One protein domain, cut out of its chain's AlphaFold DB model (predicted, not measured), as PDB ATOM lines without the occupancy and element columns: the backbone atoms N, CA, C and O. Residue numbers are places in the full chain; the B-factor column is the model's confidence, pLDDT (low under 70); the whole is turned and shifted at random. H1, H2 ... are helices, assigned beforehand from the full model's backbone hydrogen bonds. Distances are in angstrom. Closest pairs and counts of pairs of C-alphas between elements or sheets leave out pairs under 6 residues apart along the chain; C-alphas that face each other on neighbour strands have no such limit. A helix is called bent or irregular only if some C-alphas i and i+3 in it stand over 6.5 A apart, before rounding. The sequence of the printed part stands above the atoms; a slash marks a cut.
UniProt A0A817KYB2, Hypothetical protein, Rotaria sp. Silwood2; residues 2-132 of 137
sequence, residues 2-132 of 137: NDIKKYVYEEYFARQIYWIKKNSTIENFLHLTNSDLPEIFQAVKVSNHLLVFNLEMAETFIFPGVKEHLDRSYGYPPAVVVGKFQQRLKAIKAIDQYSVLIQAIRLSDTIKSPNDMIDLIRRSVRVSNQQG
ATOM      1  N   ASN A   2      40.388 -16.137 -46.019       62.09
ATOM      2  CA  ASN A   2      41.029 -15.568 -44.818       62.09
ATOM      3  C   ASN A   2      41.772 -14.242 -45.058       62.09
ATOM      4  O   ASN A   2      41.721 -13.368 -44.196       62.09
ATOM      5  N   ASP A   3      42.372 -14.038 -46.234       68.50
ATOM      6  CA  ASP A   3      43.179 -12.830 -46.474       68.50
ATOM      7  C   ASP A   3      42.324 -11.585 -46.734       68.50
ATOM      8  O   ASP A   3      42.576 -10.531 -46.160       68.50
ATOM      9  N   ILE A   4      41.241 -11.707 -47.511       78.62
ATOM     10  CA  ILE A   4      40.336 -10.578 -47.803       78.62
ATOM     11  C   ILE A   4      39.707 -10.038 -46.515       78.62
ATOM     12  O   ILE A   4      39.694  -8.829 -46.294       78.62
ATOM     13  N   LYS A   5      39.231 -10.928 -45.633       82.25
ATOM     14  CA  LYS A   5      38.657 -10.546 -44.335       82.25
ATOM     15  C   LYS A   5      39.664  -9.745 -43.507       82.25
ATOM     16  O   LYS A   5      39.308  -8.719 -42.935       82.25
ATOM     17  N   LYS A   6      40.923 -10.193 -43.477       83.31
ATOM     18  CA  LYS A   6      42.011  -9.500 -42.782       83.31
ATOM     19  C   LYS A   6      42.234  -8.095 -43.347       83.31
ATOM     20  O   LYS A   6      42.228  -7.152 -42.564       83.31
ATOM     21  N   TYR A   7      42.368  -7.947 -44.667       87.38
ATOM     22  CA  TYR A   7      42.587  -6.637 -45.294       87.38
ATOM     23  C   TYR A   7      41.422  -5.673 -45.066       87.38
ATOM     24  O   TYR A   7      41.646  -4.515 -44.733       87.38
ATOM     25  N   VAL A   8      40.178  -6.148 -45.178       89.31
ATOM     26  CA  VAL A   8      38.990  -5.312 -44.938       89.31
ATOM     27  C   VAL A   8      38.962  -4.788 -43.503       89.31
ATOM     28  O   VAL A   8      38.682  -3.608 -43.292       89.31
ATOM     29  N   TYR A   9      39.268  -5.632 -42.513       90.94
ATOM     30  CA  TYR A   9      39.289  -5.185 -41.123       90.94
ATOM     31  C   TYR A   9      40.492  -4.304 -40.794       90.94
ATOM     32  O   TYR A   9      40.323  -3.312 -40.093       90.94
ATOM     33  N   GLU A  10      41.682  -4.618 -41.306       91.50
ATOM     34  CA  GLU A  10      42.866  -3.768 -41.137       91.50
ATOM     35  C   GLU A  10      42.609  -2.358 -41.681       91.50
ATOM     36  O   GLU A  10      42.826  -1.367 -40.985       91.50
ATOM     37  N   GLU A  11      42.024  -2.276 -42.873       94.12
ATOM     38  CA  GLU A  11      41.625  -1.020 -43.495       94.12
ATOM     39  C   GLU A  11      40.531  -0.293 -42.691       94.12
ATOM     40  O   GLU A  11      40.586   0.924 -42.495       94.12
ATOM     41  N   TYR A  12      39.541  -1.032 -42.179       95.12
ATOM     42  CA  TYR A  12      38.502  -0.476 -41.313       95.12
ATOM     43  C   TYR A  12      39.098   0.182 -40.063       95.12
ATOM     44  O   TYR A  12      38.782   1.341 -39.776       95.12
ATOM     45  N   PHE A  13      39.966  -0.527 -39.333       95.00
ATOM     46  CA  PHE A  13      40.581  -0.008 -38.111       95.00
ATOM     47  C   PHE A  13      41.554   1.138 -38.404       95.00
ATOM     48  O   PHE A  13      41.576   2.111 -37.650       95.00
ATOM     49  N   ALA A  14      42.282   1.099 -39.523       96.38
ATOM     50  CA  ALA A  14      43.145   2.198 -39.958       96.38
ATOM     51  C   ALA A  14      42.364   3.507 -40.156       96.38
ATOM     52  O   ALA A  14      42.797   4.566 -39.698       96.38
ATOM     53  N   ARG A  15      41.172   3.448 -40.765       96.00
ATOM     54  CA  ARG A  15      40.291   4.622 -40.912       96.00
ATOM     55  C   ARG A  15      39.757   5.132 -39.579       96.00
ATOM     56  O   ARG A  15      39.565   6.335 -39.416       96.00
ATOM     57  N   GLN A  16      39.539   4.238 -38.613       95.50
ATOM     58  CA  GLN A  16      39.072   4.638 -37.287       95.50
ATOM     59  C   GLN A  16      40.100   5.472 -36.524       95.50
ATOM     60  O   GLN A  16      39.695   6.314 -35.732       95.50
ATOM     61  N   ILE A  17      41.401   5.331 -36.799       96.31
ATOM     62  CA  ILE A  17      42.445   6.134 -36.141       96.31
ATOM     63  C   ILE A  17      42.209   7.641 -36.309       96.31
ATOM     64  O   ILE A  17      42.377   8.393 -35.348       96.31
ATOM     65  N   TYR A  18      41.752   8.084 -37.485       95.00
ATOM     66  CA  TYR A  18      41.378   9.484 -37.708       95.00
ATOM     67  C   TYR A  18      40.281   9.937 -36.737       95.00
ATOM     68  O   TYR A  18      40.396  10.988 -36.107       95.00
ATOM     69  N   TRP A  19      39.230   9.130 -36.594       95.19
ATOM     70  CA  TRP A  19      38.102   9.443 -35.720       95.19
ATOM     71  C   TRP A  19      38.466   9.362 -34.245       95.19
ATOM     72  O   TRP A  19      38.024  10.215 -33.486       95.19
ATOM     73  N   ILE A  20      39.313   8.405 -33.853       95.38
ATOM     74  CA  ILE A  20      39.843   8.327 -32.488       95.38
ATOM     75  C   ILE A  20      40.583   9.624 -32.177       95.38
ATOM     76  O   ILE A  20      40.183  10.334 -31.269       95.38
ATOM     77  N   LYS A  21      41.558  10.012 -33.009       94.12
ATOM     78  CA  LYS A  21      42.314  11.258 -32.820       94.12
ATOM     79  C   LYS A  21      41.419  12.501 -32.759       94.12
ATOM     80  O   LYS A  21      41.738  13.458 -32.066       94.12
ATOM     81  N   LYS A  22      40.335  12.523 -33.537       93.25
ATOM     82  CA  LYS A  22      39.423  13.668 -33.611       93.25
ATOM     83  C   LYS A  22      38.467  13.757 -32.420       93.25
ATOM     84  O   LYS A  22      38.086  14.863 -32.051       93.25
ATOM     85  N   ASN A  23      38.053  12.617 -31.870       94.94
ATOM     86  CA  ASN A  23      36.948  12.531 -30.914       94.94
ATOM     87  C   ASN A  23      37.374  12.067 -29.509       94.94
ATOM     88  O   ASN A  23      36.517  12.011 -28.629       94.94
ATOM     89  N   SER A  24      38.642  11.713 -29.290       93.50
ATOM     90  CA  SER A  24      39.192  11.368 -27.974       93.50
ATOM     91  C   SER A  24      40.294  12.331 -27.534       93.50
ATOM     92  O   SER A  24      40.789  13.150 -28.307       93.50
ATOM     93  N   THR A  25      40.688  12.207 -26.272       92.06
ATOM     94  CA  THR A  25      41.813  12.901 -25.634       92.06
ATOM     95  C   THR A  25      43.139  12.148 -25.797       92.06
ATOM     96  O   THR A  25      44.152  12.523 -25.214       92.06
ATOM     97  N   ILE A  26      43.164  11.086 -26.609       91.12
ATOM     98  CA  ILE A  26      44.351  10.251 -26.798       91.12
ATOM     99  C   ILE A  26      45.343  10.967 -27.704       91.12
ATOM    100  O   ILE A  26      45.187  11.024 -28.925       91.12
ATOM    101  N   GLU A  27      46.412  11.461 -27.092       84.06
ATOM    102  CA  GLU A  27      47.490  12.144 -27.805       84.06
ATOM    103  C   GLU A  27      48.562  11.174 -28.314       84.06
ATOM    104  O   GLU A  27      49.138  11.392 -29.382       84.06
ATOM    105  N   ASN A  28      48.819  10.085 -27.578       88.44
ATOM    106  CA  ASN A  28      49.916   9.165 -27.868       88.44
ATOM    107  C   ASN A  28      49.453   7.707 -27.985       88.44
ATOM    108  O   ASN A  28      49.274   6.992 -26.998       88.44
ATOM    109  N   PHE A  29      49.351   7.238 -29.226       89.94
ATOM    110  CA  PHE A  29      48.937   5.872 -29.539       89.94
ATOM    111  C   PHE A  29      50.015   4.807 -29.248       89.94
ATOM    112  O   PHE A  29      49.713   3.611 -29.245       89.94
ATOM    113  N   LEU A  30      51.272   5.194 -29.000       85.81
ATOM    114  CA  LEU A  30      52.344   4.252 -28.654       85.81
ATOM    115  C   LEU A  30      52.196   3.755 -27.211       85.81
ATOM    116  O   LEU A  30      52.390   2.567 -26.946       85.81
ATOM    117  N   HIS A  31      51.768   4.628 -26.299       89.81
ATOM    118  CA  HIS A  31      51.643   4.330 -24.867       89.81
ATOM    119  C   HIS A  31      50.239   3.899 -24.434       89.81
ATOM    120  O   HIS A  31      49.921   3.973 -23.254       89.81
ATOM    121  N   LEU A  32      49.426   3.398 -25.368       93.38
ATOM    122  CA  LEU A  32      48.097   2.878 -25.052       93.38
ATOM    123  C   LEU A  32      48.135   1.768 -23.999       93.38
ATOM    124  O   LEU A  32      48.976   0.863 -24.030       93.38
ATOM    125  N   THR A  33      47.146   1.828 -23.124       92.94
ATOM    126  CA  THR A  33      46.878   0.914 -22.023       92.94
ATOM    127  C   THR A  33      45.430   0.427 -22.080       92.94
ATOM    128  O   THR A  33      44.590   0.947 -22.818       92.94
ATOM    129  N   ASN A  34      45.106  -0.594 -21.283       91.94
ATOM    130  CA  ASN A  34      43.755  -1.160 -21.264       91.94
ATOM    131  C   ASN A  34      42.696  -0.162 -20.773       91.94
ATOM    132  O   ASN A  34      41.531  -0.300 -21.144       91.94
ATOM    133  N   SER A  35      43.083   0.846 -19.980       91.94
ATOM    134  CA  SER A  35      42.170   1.900 -19.524       91.94
ATOM    135  C   SER A  35      41.748   2.862 -20.631       91.94
ATOM    136  O   SER A  35      40.722   3.516 -20.475       91.94
ATOM    137  N   ASP A  36      42.469   2.904 -21.755       93.56
ATOM    138  CA  ASP A  36      42.160   3.802 -22.875       93.56
ATOM    139  C   ASP A  36      41.113   3.198 -23.825       93.56
ATOM    140  O   ASP A  36      40.435   3.907 -24.570       93.56
ATOM    141  N   LEU A  37      40.937   1.869 -23.800       92.50
ATOM    142  CA  LEU A  37      40.028   1.154 -24.704       92.50
ATOM    143  C   LEU A  37      38.572   1.652 -24.659       92.50
ATOM    144  O   LEU A  37      37.978   1.767 -25.734       92.50
ATOM    145  N   PRO A  38      37.965   1.958 -23.492       92.19
ATOM    146  CA  PRO A  38      36.618   2.520 -23.448       92.19
ATOM    147  C   PRO A  38      36.508   3.846 -24.202       92.19
ATOM    148  O   PRO A  38      35.570   4.028 -24.975       92.19
ATOM    149  N   GLU A  39      37.475   4.750 -24.032       93.69
ATOM    150  CA  GLU A  39      37.470   6.055 -24.696       93.69
ATOM    151  C   GLU A  39      37.641   5.910 -26.211       93.69
ATOM    152  O   GLU A  39      36.859   6.473 -26.981       93.69
ATOM    153  N   ILE A  40      38.593   5.073 -26.643       93.75
ATOM    154  CA  ILE A  40      38.775   4.706 -28.055       93.75
ATOM    155  C   ILE A  40      37.462   4.205 -28.648       93.75
ATOM    156  O   ILE A  40      37.068   4.608 -29.743       93.75
ATOM    157  N   PHE A  41      36.775   3.322 -27.923       91.88
ATOM    158  CA  PHE A  41      35.542   2.714 -28.393       91.88
ATOM    159  C   PHE A  41      34.404   3.729 -28.517       91.88
ATOM    160  O   PHE A  41      33.665   3.698 -29.503       91.88
ATOM    161  N   GLN A  42      34.284   4.652 -27.561       92.12
ATOM    162  CA  GLN A  42      33.297   5.729 -27.636       92.12
ATOM    163  C   GLN A  42      33.581   6.679 -28.802       92.12
ATOM    164  O   GLN A  42      32.651   7.027 -29.534       92.12
ATOM    165  N   ALA A  43      34.849   7.022 -29.039       94.50
ATOM    166  CA  ALA A  43      35.260   7.920 -30.117       94.50
ATOM    167  C   ALA A  43      34.830   7.437 -31.517       94.50
ATOM    168  O   ALA A  43      34.608   8.254 -32.416       94.50
ATOM    169  N   VAL A  44      34.670   6.118 -31.694       94.19
ATOM    170  CA  VAL A  44      34.300   5.476 -32.972       94.19
ATOM    171  C   VAL A  44      33.037   4.620 -32.889       94.19
ATOM    172  O   VAL A  44      32.779   3.784 -33.756       94.19
ATOM    173  N   LYS A  45      32.200   4.860 -31.874       93.50
ATOM    174  CA  LYS A  45      30.967   4.102 -31.618       93.50
ATOM    175  C   LYS A  45      30.053   4.022 -32.840       93.50
ATOM    176  O   LYS A  45      29.571   2.946 -33.184       93.50
ATOM    177  N   VAL A  46      29.842   5.152 -33.518       92.50
ATOM    178  CA  VAL A  46      28.975   5.221 -34.705       92.50
ATOM    179  C   VAL A  46      29.528   4.357 -35.838       92.50
ATOM    180  O   VAL A  46      28.785   3.572 -36.423       92.50
ATOM    181  N   SER A  47      30.833   4.438 -36.109       94.06
ATOM    182  CA  SER A  47      31.491   3.600 -37.116       94.06
ATOM    183  C   SER A  47      31.354   2.114 -36.798       94.06
ATOM    184  O   SER A  47      31.051   1.322 -37.688       94.06
ATOM    185  N   ASN A  48      31.505   1.745 -35.522       93.75
ATOM    186  CA  ASN A  48      31.353   0.366 -35.063       93.75
ATOM    187  C   ASN A  48      29.930  -0.145 -35.307       93.75
ATOM    188  O   ASN A  48      29.752  -1.229 -35.857       93.75
ATOM    189  N   HIS A  49      28.911   0.648 -34.964       94.00
ATOM    190  CA  HIS A  49      27.512   0.299 -35.230       94.00
ATOM    191  C   HIS A  49      27.236   0.145 -36.724       94.00
ATOM    192  O   HIS A  49      26.571  -0.810 -37.120       94.00
ATOM    193  N   LEU A  50      27.775   1.039 -37.557       93.94
ATOM    194  CA  LEU A  50      27.627   0.966 -39.012       93.94
ATOM    195  C   LEU A  50      28.315  -0.265 -39.610       93.94
ATOM    196  O   LEU A  50      27.751  -0.896 -40.501       93.94
ATOM    197  N   LEU A  51      29.499  -0.642 -39.120       93.62
ATOM    198  CA  LEU A  51      30.174  -1.861 -39.562       93.62
ATOM    199  C   LEU A  51      29.320  -3.094 -39.270       93.62
ATOM    200  O   LEU A  51      29.053  -3.875 -40.182       93.62
ATOM    201  N   VAL A  52      28.863  -3.256 -38.024       93.50
ATOM    202  CA  VAL A  52      28.035  -4.416 -37.666       93.50
ATOM    203  C   VAL A  52      26.717  -4.397 -38.437       93.50
ATOM    204  O   VAL A  52      26.298  -5.433 -38.941       93.50
ATOM    205  N   PHE A  53      26.105  -3.226 -38.620       94.12
ATOM    206  CA  PHE A  53      24.914  -3.077 -39.456       94.12
ATOM    207  C   PHE A  53      25.144  -3.572 -40.881       94.12
ATOM    208  O   PHE A  53      24.340  -4.349 -41.392       94.12
ATOM    209  N   ASN A  54      26.241  -3.160 -41.514       92.69
ATOM    210  CA  ASN A  54      26.553  -3.554 -42.884       92.69
ATOM    211  C   ASN A  54      26.800  -5.060 -43.001       92.69
ATOM    212  O   ASN A  54      26.345  -5.669 -43.967       92.69
ATOM    213  N   LEU A  55      27.473  -5.666 -42.019       91.31
ATOM    214  CA  LEU A  55      27.676  -7.115 -41.977       91.31
ATOM    215  C   LEU A  55      26.344  -7.857 -41.828       91.31
ATOM    216  O   LEU A  55      26.064  -8.768 -42.600       91.31
ATOM    217  N   GLU A  56      25.493  -7.428 -40.899       92.06
ATOM    218  CA  GLU A  56      24.176  -8.030 -40.677       92.06
ATOM    219  C   GLU A  56      23.254  -7.875 -41.890       92.06
ATOM    220  O   GLU A  56      22.528  -8.802 -42.255       92.06
ATOM    221  N   MET A  57      23.299  -6.716 -42.548       92.31
ATOM    222  CA  MET A  57      22.552  -6.450 -43.772       92.31
ATOM    223  C   MET A  57      23.030  -7.368 -44.900       92.31
ATOM    224  O   MET A  57      22.209  -8.042 -45.524       92.31
ATOM    225  N   ALA A  58      24.347  -7.463 -45.111       90.31
ATOM    226  CA  ALA A  58      24.919  -8.331 -46.131       90.31
ATOM    227  C   ALA A  58      24.563  -9.803 -45.887       90.31
ATOM    228  O   ALA A  58      24.107 -10.482 -46.797       90.31
ATOM    229  N   GLU A  59      24.676 -10.295 -44.656       88.31
ATOM    230  CA  GLU A  59      24.316 -11.682 -44.344       88.31
ATOM    231  C   GLU A  59      22.825 -11.975 -44.504       88.31
ATOM    232  O   GLU A  59      22.446 -13.082 -44.881       88.31
ATOM    233  N   THR A  60      21.975 -10.992 -44.215       90.00
ATOM    234  CA  THR A  60      20.524 -11.172 -44.283       90.00
ATOM    235  C   THR A  60      20.003 -11.094 -45.716       90.00
ATOM    236  O   THR A  60      19.082 -11.830 -46.067       90.00
ATOM    237  N   PHE A  61      20.557 -10.200 -46.537       89.06
ATOM    238  CA  PHE A  61      19.984  -9.840 -47.840       89.06
ATOM    239  C   PHE A  61      20.905 -10.112 -49.034       89.06
ATOM    240  O   PHE A  61      20.486  -9.924 -50.171       89.06
ATOM    241  N   ILE A  62      22.141 -10.562 -48.814       88.31
ATOM    242  CA  ILE A  62      23.113 -10.857 -49.874       88.31
ATOM    243  C   ILE A  62      23.615 -12.290 -49.680       88.31
ATOM    244  O   ILE A  62      24.710 -12.538 -49.180       88.31
ATOM    245  N   PHE A  63      22.788 -13.255 -50.080       84.88
ATOM    246  CA  PHE A  63      23.095 -14.680 -49.971       84.88
ATOM    247  C   PHE A  63      22.784 -15.430 -51.278       84.88
ATOM    248  O   PHE A  63      21.974 -14.963 -52.088       84.88
ATOM    249  N   PRO A  64      23.414 -16.596 -51.518       88.06
ATOM    250  CA  PRO A  64      23.128 -17.406 -52.698       88.06
ATOM    251  C   PRO A  64      21.650 -17.805 -52.749       88.06
ATOM    252  O   PRO A  64      21.127 -18.360 -51.787       88.06
ATOM    253  N   GLY A  65      20.972 -17.534 -53.863       86.62
ATOM    254  CA  GLY A  65      19.541 -17.824 -54.003       86.62
ATOM    255  C   GLY A  65      18.605 -16.679 -53.590       86.62
ATOM    256  O   GLY A  65      17.385 -16.857 -53.570       86.62
ATOM    257  N   VAL A  66      19.141 -15.506 -53.213       87.44
ATOM    258  CA  VAL A  66      18.303 -14.377 -52.774       87.44
ATOM    259  C   VAL A  66      17.354 -13.902 -53.872       87.44
ATOM    260  O   VAL A  66      16.208 -13.575 -53.579       87.44
ATOM    261  N   LYS A  67      17.784 -13.930 -55.138       88.62
ATOM    262  CA  LYS A  67      16.951 -13.532 -56.277       88.62
ATOM    263  C   LYS A  67      15.709 -14.417 -56.380       88.62
ATOM    264  O   LYS A  67      14.600 -13.906 -56.409       88.62
ATOM    265  N   GLU A  68      15.885 -15.733 -56.336       90.50
ATOM    266  CA  GLU A  68      14.805 -16.716 -56.409       90.50
ATOM    267  C   GLU A  68      13.849 -16.588 -55.214       90.50
ATOM    268  O   GLU A  68      12.636 -16.763 -55.354       90.50
ATOM    269  N   HIS A  69      14.380 -16.261 -54.033       84.88
ATOM    270  CA  HIS A  69      13.568 -15.975 -52.853       84.88
ATOM    271  C   HIS A  69      12.722 -14.708 -53.008       84.88
ATOM    272  O   HIS A  69      11.551 -14.714 -52.611       84.88
ATOM    273  N   LEU A  70      13.295 -13.644 -53.576       88.62
ATOM    274  CA  LEU A  70      12.586 -12.398 -53.851       88.62
ATOM    275  C   LEU A  70      11.542 -12.597 -54.951       88.62
ATOM    276  O   LEU A  70      10.400 -12.198 -54.753       88.62
ATOM    277  N   ASP A  71      11.870 -13.287 -56.044       91.50
ATOM    278  CA  ASP A  71      10.940 -13.563 -57.148       91.50
ATOM    279  C   ASP A  71       9.685 -14.311 -56.655       91.50
ATOM    280  O   ASP A  71       8.561 -13.951 -57.003       91.50
ATOM    281  N   ARG A  72       9.848 -15.291 -55.752       89.69
ATOM    282  CA  ARG A  72       8.728 -16.014 -55.106       89.69
ATOM    283  C   ARG A  72       7.922 -15.169 -54.115       89.69
ATOM    284  O   ARG A  72       6.835 -15.574 -53.714       89.69
ATOM    285  N   SER A  73       8.462 -14.027 -53.713       87.88
ATOM    286  CA  SER A  73       7.895 -13.118 -52.714       87.88
ATOM    287  C   SER A  73       7.554 -11.752 -53.330       87.88
ATOM    288  O   SER A  73       7.547 -10.741 -52.630       87.88
ATOM    289  N   TYR A  74       7.296 -11.710 -54.644       90.00
ATOM    290  CA  TYR A  74       6.958 -10.498 -55.405       90.00
ATOM    291  C   TYR A  74       7.988  -9.363 -55.271       90.00
ATOM    292  O   TYR A  74       7.637  -8.187 -55.232       90.00
ATOM    293  N   GLY A  75       9.268  -9.713 -55.172       89.19
ATOM    294  CA  GLY A  75      10.375  -8.769 -55.018       89.19
ATOM    295  C   GLY A  75      10.631  -8.309 -53.581       89.19
ATOM    296  O   GLY A  75      11.546  -7.516 -53.365       89.19
ATOM    297  N   TYR A  76       9.879  -8.799 -52.589       88.25
ATOM    298  CA  TYR A  76      10.020  -8.381 -51.192       88.25
ATOM    299  C   TYR A  76      10.698  -9.450 -50.331       88.25
ATOM    300  O   TYR A  76      10.387 -10.635 -50.453       88.25
ATOM    301  N   PRO A  77      11.580  -9.072 -49.390       86.94
ATOM    302  CA  PRO A  77      12.044 -10.007 -48.379       86.94
ATOM    303  C   PRO A  77      10.866 -10.512 -47.526       86.94
ATOM    304  O   PRO A  77      10.025  -9.708 -47.115       86.94
ATOM    305  N   PRO A  78      10.804 -11.814 -47.188       85.25
ATOM    306  CA  PRO A  78       9.749 -12.339 -46.329       85.25
ATOM    307  C   PRO A  78       9.689 -11.617 -44.975       85.25
ATOM    308  O   PRO A  78      10.725 -11.331 -44.371       85.25
ATOM    309  N   ALA A  79       8.485 -11.403 -44.435       87.31
ATOM    310  CA  ALA A  79       8.288 -10.683 -43.170       87.31
ATOM    311  C   ALA A  79       9.090 -11.281 -41.997       87.31
ATOM    312  O   ALA A  79       9.592 -10.547 -41.150       87.31
ATOM    313  N   VAL A  80       9.278 -12.606 -41.971       87.75
ATOM    314  CA  VAL A  80      10.108 -13.291 -40.964       87.75
ATOM    315  C   VAL A  80      11.583 -12.881 -41.064       87.75
ATOM    316  O   VAL A  80      12.240 -12.719 -40.038       87.75
ATOM    317  N   VAL A  81      12.106 -12.695 -42.279       87.62
ATOM    318  CA  VAL A  81      13.486 -12.234 -42.512       87.62
ATOM    319  C   VAL A  81      13.632 -10.793 -42.028       87.62
ATOM    320  O   VAL A  81      14.536 -10.497 -41.249       87.62
ATOM    321  N   VAL A  82      12.688  -9.921 -42.398       89.31
ATOM    322  CA  VAL A  82      12.659  -8.519 -41.948       89.31
ATOM    323  C   VAL A  82      12.548  -8.426 -40.424       89.31
ATOM    324  O   VAL A  82      13.297  -7.682 -39.796       89.31
ATOM    325  N   GLY A  83      11.669  -9.218 -39.807       90.81
ATOM    326  CA  GLY A  83      11.490  -9.248 -38.357       90.81
ATOM    327  C   GLY A  83      12.750  -9.701 -37.617       90.81
ATOM    328  O   GLY A  83      13.156  -9.065 -36.644       90.81
ATOM    329  N   LYS A  84      13.429 -10.748 -38.109       89.44
ATOM    330  CA  LYS A  84      14.728 -11.183 -37.564       89.44
ATOM    331  C   LYS A  84      15.783 -10.087 -37.694       89.44
ATOM    332  O   LYS A  84      16.487  -9.811 -36.726       89.44
ATOM    333  N   PHE A  85      15.860  -9.425 -38.846       91.69
ATOM    334  CA  PHE A  85      16.791  -8.318 -39.051       91.69
ATOM    335  C   PHE A  85      16.539  -7.173 -38.062       91.69
ATOM    336  O   PHE A  85      17.457  -6.744 -37.368       91.69
ATOM    337  N   GLN A  86      15.285  -6.744 -37.900       90.12
ATOM    338  CA  GLN A  86      14.902  -5.707 -36.935       90.12
ATOM    339  C   GLN A  86      15.293  -6.052 -35.492       90.12
ATOM    340  O   GLN A  86      15.694  -5.163 -34.737       90.12
ATOM    341  N   GLN A  87      15.201  -7.324 -35.090       89.69
ATOM    342  CA  GLN A  87      15.674  -7.765 -33.774       89.69
ATOM    343  C   GLN A  87      17.193  -7.604 -33.642       89.69
ATOM    344  O   GLN A  87      17.661  -7.066 -32.638       89.69
ATOM    345  N   ARG A  88      17.960  -7.985 -34.672       89.31
ATOM    346  CA  ARG A  88      19.420  -7.806 -34.686       89.31
ATOM    347  C   ARG A  88      19.823  -6.332 -34.625       89.31
ATOM    348  O   ARG A  88      20.731  -5.992 -33.875       89.31
ATOM    349  N   LEU A  89      19.089  -5.429 -35.285       89.12
ATOM    350  CA  LEU A  89      19.338  -3.980 -35.201       89.12
ATOM    351  C   LEU A  89      19.287  -3.433 -33.769       89.12
ATOM    352  O   LEU A  89      20.025  -2.507 -33.432       89.12
ATOM    353  N   LYS A  90      18.428  -3.997 -32.911       87.75
ATOM    354  CA  LYS A  90      18.376  -3.614 -31.494       87.75
ATOM    355  C   LYS A  90      19.645  -4.041 -30.756       87.75
ATOM    356  O   LYS A  90      20.153  -3.261 -29.957       87.75
ATOM    357  N   ALA A  91      20.179  -5.223 -31.065       84.81
ATOM    358  CA  ALA A  91      21.429  -5.712 -30.487       84.81
ATOM    359  C   ALA A  91      22.641  -4.869 -30.922       84.81
ATOM    360  O   ALA A  91      23.507  -4.590 -30.102       84.81
ATOM    361  N   ILE A  92      22.665  -4.376 -32.167       88.50
ATOM    362  CA  ILE A  92      23.743  -3.494 -32.657       88.50
ATOM    363  C   ILE A  92      23.840  -2.214 -31.823       88.50
ATOM    364  O   ILE A  92      24.933  -1.790 -31.456       88.50
ATOM    365  N   LYS A  93      22.697  -1.610 -31.474       83.88
ATOM    366  CA  LYS A  93      22.668  -0.392 -30.649       83.88
ATOM    367  C   LYS A  93      23.236  -0.607 -29.243       83.88
ATOM    368  O   LYS A  93      23.683   0.359 -28.630       83.88
ATOM    369  N   ALA A  94      23.216  -1.847 -28.753       82.62
ATOM    370  CA  ALA A  94      23.750  -2.231 -27.453       82.62
ATOM    371  C   ALA A  94      25.264  -2.509 -27.473       82.62
ATOM    372  O   ALA A  94      25.834  -2.785 -26.426       82.62
ATOM    373  N   ILE A  95      25.933  -2.426 -28.630       86.00
ATOM    374  CA  ILE A  95      27.388  -2.580 -28.703       86.00
ATOM    375  C   ILE A  95      28.041  -1.330 -28.102       86.00
ATOM    376  O   ILE A  95      28.096  -0.270 -28.733       86.00
ATOM    377  N   ASP A  96      28.536  -1.458 -26.878       82.06
ATOM    378  CA  ASP A  96      29.156  -0.392 -26.087       82.06
ATOM    379  C   ASP A  96      30.574  -0.737 -25.598       82.06
ATOM    380  O   ASP A  96      31.283   0.140 -25.102       82.06
ATOM    381  N   GLN A  97      31.004  -1.985 -25.799       82.88
ATOM    382  CA  GLN A  97      32.314  -2.501 -25.416       82.88
ATOM    383  C   GLN A  97      33.008  -3.206 -26.583       82.88
ATOM    384  O   GLN A  97      32.374  -3.820 -27.449       82.88
ATOM    385  N   TYR A  98      34.343  -3.176 -26.570       84.81
ATOM    386  CA  TYR A  98      35.155  -3.778 -27.629       84.81
ATOM    387  C   TYR A  98      34.947  -5.298 -27.729       84.81
ATOM    388  O   TYR A  98      34.887  -5.824 -28.834       84.81
ATOM    389  N   SER A  99      34.787  -6.005 -26.608       87.12
ATOM    390  CA  SER A  99      34.569  -7.458 -26.581       87.12
ATOM    391  C   SER A  99      33.310  -7.852 -27.356       87.12
ATOM    392  O   SER A  99      33.342  -8.766 -28.182       87.12
ATOM    393  N   VAL A 100      32.230  -7.093 -27.156       89.44
ATOM    394  CA  VAL A 100      30.956  -7.260 -27.863       89.44
ATOM    395  C   VAL A 100      31.125  -6.969 -29.356       89.44
ATOM    396  O   VAL A 100      30.631  -7.734 -30.184       89.44
ATOM    397  N   LEU A 101      31.874  -5.921 -29.727       90.88
ATOM    398  CA  LEU A 101      32.181  -5.643 -31.135       90.88
ATOM    399  C   LEU A 101      32.949  -6.798 -31.781       90.88
ATOM    400  O   LEU A 101      32.551  -7.266 -32.844       90.88
ATOM    401  N   ILE A 102      34.041  -7.248 -31.160       91.38
ATOM    402  CA  ILE A 102      34.909  -8.308 -31.689       91.38
ATOM    403  C   ILE A 102      34.120  -9.599 -31.916       91.38
ATOM    404  O   ILE A 102      34.310 -10.261 -32.943       91.38
ATOM    405  N   GLN A 103      33.197  -9.925 -31.010       90.00
ATOM    406  CA  GLN A 103      32.266 -11.032 -31.193       90.00
ATOM    407  C   GLN A 103      31.332 -10.794 -32.389       90.00
ATOM    408  O   GLN A 103      31.219 -11.662 -33.256       90.00
ATOM    409  N   ALA A 104      30.709  -9.615 -32.473       89.56
ATOM    410  CA  ALA A 104      29.768  -9.272 -33.539       89.56
ATOM    411  C   ALA A 104      30.405  -9.325 -34.940       89.56
ATOM    412  O   ALA A 104      29.789  -9.809 -35.885       89.56
ATOM    413  N   ILE A 105      31.666  -8.905 -35.075       90.56
ATOM    414  CA  ILE A 105      32.401  -8.924 -36.353       90.56
ATOM    415  C   ILE A 105      33.165 -10.240 -36.597       90.56
ATOM    416  O   ILE A 105      33.898 -10.377 -37.585       90.56
ATOM    417  N   ARG A 106      32.982 -11.234 -35.715       89.44
ATOM    418  CA  ARG A 106      33.586 -12.575 -35.783       89.44
ATOM    419  C   ARG A 106      35.112 -12.543 -35.852       89.44
ATOM    420  O   ARG A 106      35.715 -13.202 -36.705       89.44
ATOM    421  N   LEU A 107      35.733 -11.750 -34.982       88.69
ATOM    422  CA  LEU A 107      37.188 -11.674 -34.819       88.69
ATOM    423  C   LEU A 107      37.682 -12.257 -33.488       88.69
ATOM    424  O   LEU A 107      38.868 -12.138 -33.186       88.69
ATOM    425  N   SER A 108      36.822 -12.936 -32.726       88.62
ATOM    426  CA  SER A 108      37.171 -13.547 -31.434       88.62
ATOM    427  C   SER A 108      38.319 -14.563 -31.507       88.62
ATOM    428  O   SER A 108      39.041 -14.734 -30.532       88.62
ATOM    429  N   ASP A 109      38.550 -15.193 -32.663       87.25
ATOM    430  CA  ASP A 109      39.685 -16.109 -32.850       87.25
ATOM    431  C   ASP A 109      41.030 -15.382 -33.009       87.25
ATOM    432  O   ASP A 109      42.088 -15.986 -32.837       87.25
ATOM    433  N   THR A 110      40.999 -14.093 -33.361       86.69
ATOM    434  CA  THR A 110      42.183 -13.260 -33.628       86.69
ATOM    435  C   THR A 110      42.468 -12.281 -32.495       86.69
ATOM    436  O   THR A 110      43.626 -12.085 -32.144       86.69
ATOM    437  N   ILE A 111      41.428 -11.667 -31.930       90.44
ATOM    438  CA  ILE A 111      41.522 -10.699 -30.835       90.44
ATOM    439  C   ILE A 111      40.902 -11.352 -29.602       90.44
ATOM    440  O   ILE A 111      39.679 -11.385 -29.460       90.44
ATOM    441  N   LYS A 112      41.749 -11.923 -28.743       90.12
ATOM    442  CA  LYS A 112      41.334 -12.728 -27.583       90.12
ATOM    443  C   LYS A 112      41.434 -11.956 -26.273       90.12
ATOM    444  O   LYS A 112      40.870 -12.378 -25.267       90.12
ATOM    445  N   SER A 113      42.156 -10.842 -26.279       92.19
ATOM    446  CA  SER A 113      42.447 -10.053 -25.091       92.19
ATOM    447  C   SER A 113      42.423  -8.542 -25.370       92.19
ATOM    448  O   SER A 113      42.571  -8.120 -26.522       92.19
ATOM    449  N   PRO A 114      42.293  -7.707 -24.321       92.31
ATOM    450  CA  PRO A 114      42.513  -6.264 -24.420       92.31
ATOM    451  C   PRO A 114      43.856  -5.899 -25.072       92.31
ATOM    452  O   PRO A 114      43.918  -4.996 -25.902       92.31
ATOM    453  N   ASN A 115      44.917  -6.642 -24.746       93.62
ATOM    454  CA  ASN A 115      46.256  -6.395 -25.277       93.62
ATOM    455  C   ASN A 115      46.310  -6.635 -26.794       93.62
ATOM    456  O   ASN A 115      46.871  -5.813 -27.515       93.62
ATOM    457  N   ASP A 116      45.644  -7.683 -27.297       93.12
ATOM    458  CA  ASP A 116      45.547  -7.931 -28.744       93.12
ATOM    459  C   ASP A 116      44.850  -6.769 -29.468       93.12
ATOM    460  O   ASP A 116      45.210  -6.412 -30.593       93.12
ATOM    461  N   MET A 117      43.848  -6.164 -28.817       93.19
ATOM    462  CA  MET A 117      43.136  -5.002 -29.345       93.19
ATOM    463  C   MET A 117      44.035  -3.761 -29.374       93.19
ATOM    464  O   MET A 117      44.059  -3.047 -30.376       93.19
ATOM    465  N   ILE A 118      44.818  -3.521 -28.320       94.38
ATOM    466  CA  ILE A 118      45.814  -2.439 -28.298       94.38
ATOM    467  C   ILE A 118      46.840  -2.632 -29.414       94.38
ATOM    468  O   ILE A 118      47.135  -1.691 -30.153       94.38
ATOM    469  N   ASP A 119      47.346  -3.849 -29.594       93.44
ATOM    470  CA  ASP A 119      48.303  -4.149 -30.655       93.44
ATOM    471  C   ASP A 119      47.680  -3.989 -32.043       93.44
ATOM    472  O   ASP A 119      48.336  -3.534 -32.982       93.44
ATOM    473  N   LEU A 120      46.397  -4.312 -32.208       93.12
ATOM    474  CA  LEU A 120      45.659  -3.991 -33.426       93.12
ATOM    475  C   LEU A 120      45.574  -2.478 -33.660       93.12
ATOM    476  O   LEU A 120      45.846  -2.036 -34.776       93.12
ATOM    477  N   ILE A 121      45.262  -1.680 -32.639       94.19
ATOM    478  CA  ILE A 121      45.177  -0.216 -32.748       94.19
ATOM    479  C   ILE A 121      46.543   0.375 -33.111       94.19
ATOM    480  O   ILE A 121      46.645   1.117 -34.085       94.19
ATOM    481  N   ARG A 122      47.617  -0.023 -32.418       93.62
ATOM    482  CA  ARG A 122      48.995   0.402 -32.728       93.62
ATOM    483  C   ARG A 122      49.387   0.072 -34.166       93.62
ATOM    484  O   ARG A 122      49.953   0.906 -34.872       93.62
ATOM    485  N   ARG A 123      49.066  -1.137 -34.636       93.25
ATOM    486  CA  ARG A 123      49.296  -1.523 -36.038       93.25
ATOM    487  C   ARG A 123      48.483  -0.661 -36.997       93.25
ATOM    488  O   ARG A 123      49.027  -0.214 -38.003       93.25
ATOM    489  N   SER A 124      47.230  -0.389 -36.650       94.88
ATOM    490  CA  SER A 124      46.308   0.415 -37.450       94.88
ATOM    491  C   SER A 124      46.774   1.861 -37.595       94.88
ATOM    492  O   SER A 124      46.551   2.436 -38.649       94.88
ATOM    493  N   VAL A 125      47.490   2.434 -36.617       95.38
ATOM    494  CA  VAL A 125      48.130   3.759 -36.761       95.38
ATOM    495  C   VAL A 125      49.133   3.767 -37.911       95.38
ATOM    496  O   VAL A 125      49.125   4.680 -38.734       95.38
ATOM    497  N   ARG A 126      49.962   2.721 -38.020       94.25
ATOM    498  CA  ARG A 126      50.948   2.610 -39.108       94.25
ATOM    499  C   ARG A 126      50.261   2.548 -40.468       94.25
ATOM    500  O   ARG A 126      50.642   3.291 -41.365       94.25
ATOM    501  N   VAL A 127      49.228   1.714 -40.591       95.50
ATOM    502  CA  VAL A 127      48.436   1.599 -41.824       95.50
ATOM    503  C   VAL A 127      47.722   2.918 -42.126       95.50
ATOM    504  O   VAL A 127      47.752   3.385 -43.256       95.50
ATOM    505  N   SER A 128      47.158   3.577 -41.114       96.56
ATOM    506  CA  SER A 128      46.470   4.863 -41.254       96.56
ATOM    507  C   SER A 128      47.382   5.953 -41.820       96.56
ATOM    508  O   SER A 128      46.993   6.675 -42.738       96.56
ATOM    509  N   ASN A 129      48.626   6.020 -41.337       94.81
ATOM    510  CA  ASN A 129      49.641   6.925 -41.867       94.81
ATOM    511  C   ASN A 129      50.063   6.555 -43.296       94.81
ATOM    512  O   ASN A 129      50.179   7.436 -44.142       94.81
ATOM    513  N   GLN A 130      50.273   5.264 -43.579       95.31
ATOM    514  CA  GLN A 130      50.643   4.785 -44.918       95.31
ATOM    515  C   GLN A 130      49.563   5.089 -45.964       95.31
ATOM    516  O   GLN A 130      49.893   5.446 -47.090       95.31
ATOM    517  N   GLN A 131      48.289   4.987 -45.580       94.94
ATOM    518  CA  GLN A 131      47.137   5.301 -46.430       94.94
ATOM    519  C   GLN A 131      46.785   6.799 -46.451       94.94
ATOM    520  O   GLN A 131      45.868   7.208 -47.160       94.94
ATOM    521  N   GLY A 132      47.483   7.637 -45.676       94.75
ATOM    522  CA  GLY A 132      47.265   9.085 -45.644       94.75
ATOM    523  C   GLY A 132      45.992   9.538 -44.916       94.75
ATOM    524  O   GLY A 132      45.603  10.697 -45.043       94.75
TER     525      GLY A 132
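AT A GLANCE: This is residues 2 to 132 of the 137 residues of the protein "Hypothetical protein" of Rotaria sp. Silwood2 (UniProt A0A817KYB2). The model is a helical head with one long arm. The arm is H3 and H5 side by side, running opposite ways, with the short H4 at its far tip; in the head H1 and H7 cross nearly at right angles, H2 packs on the end of H1 and the beginning of H7, and H6 lies where head and arm join. The printed part has 131 residues with seven named helices, H1 to H7 in chain order, and no named strand; its class is all helix. It is only just loose, close to compact, with a radius of gyration of the C-alphas of 17.2 A, and the arm makes the length in spans of 56 by 28 by 27 A.

HOW THE PARTS SIT: H1, residues 2 to 23, touches H7, residues 114 to 130, with residues 10 to 18 alone; they are about perpendicular at 84 degrees, and the closest C-alphas, of Ala 14 and Ser 124, are 4.4 A apart. H2, residues 34 to 43, is only just irregular: C-alphas 35 and 38 are 6.8 A apart. It touches H1, closest at the C-alphas of Asn 23 and Ala 43, 5.0 A, and H7, closest at those of Asn 34 and Pro 114, 6.1 A. H3, residues 45 to 61, touches H5, residues 79 to 93, at a shallow tilt of 18 degrees, opposite ways; the closest C-alphas, of His 49 and Ile 92, are 5.9 A apart. H4, residues 66 to 71, touches no helix. H6, residues 98 to 104, only just touches H3, with 3 pairs of C-alphas within 8 A, the closest those of Val 52 and Ala 104 at 6.6 A. The helix packing is mostly crossed, but only just: 2 of 6 touching pairs are at a shallow tilt. Every O i to N i+4 pair is within hydrogen-bond range in H3, H4, H5 and H6; the counts are 16 of 18 in H1, 4 of 6 in H2 and 12 of 13 in H7.

IN THESE COORDINATES: H1 begins at C-alpha 2, (41.029, -15.568, -44.818), and measures 31.6 A. H2 measures 15.3 A and H3 24.0 A, ending at C-alpha 61, (19.984, -9.840, -47.840). H4 is 8.6 A long, H5 21.7 A and H6 9.7 A. H7 measures 24.7 A and ends at C-alpha 130, (50.643, 4.785, -44.918).

THE WHOLE: The C-alphas farthest apart, of His 31 and Arg 72, are 56.3 A from each other. The printed part has no cut and no long link. Its mean pLDDT is 90.4, and residues 2 to 3 are under 70.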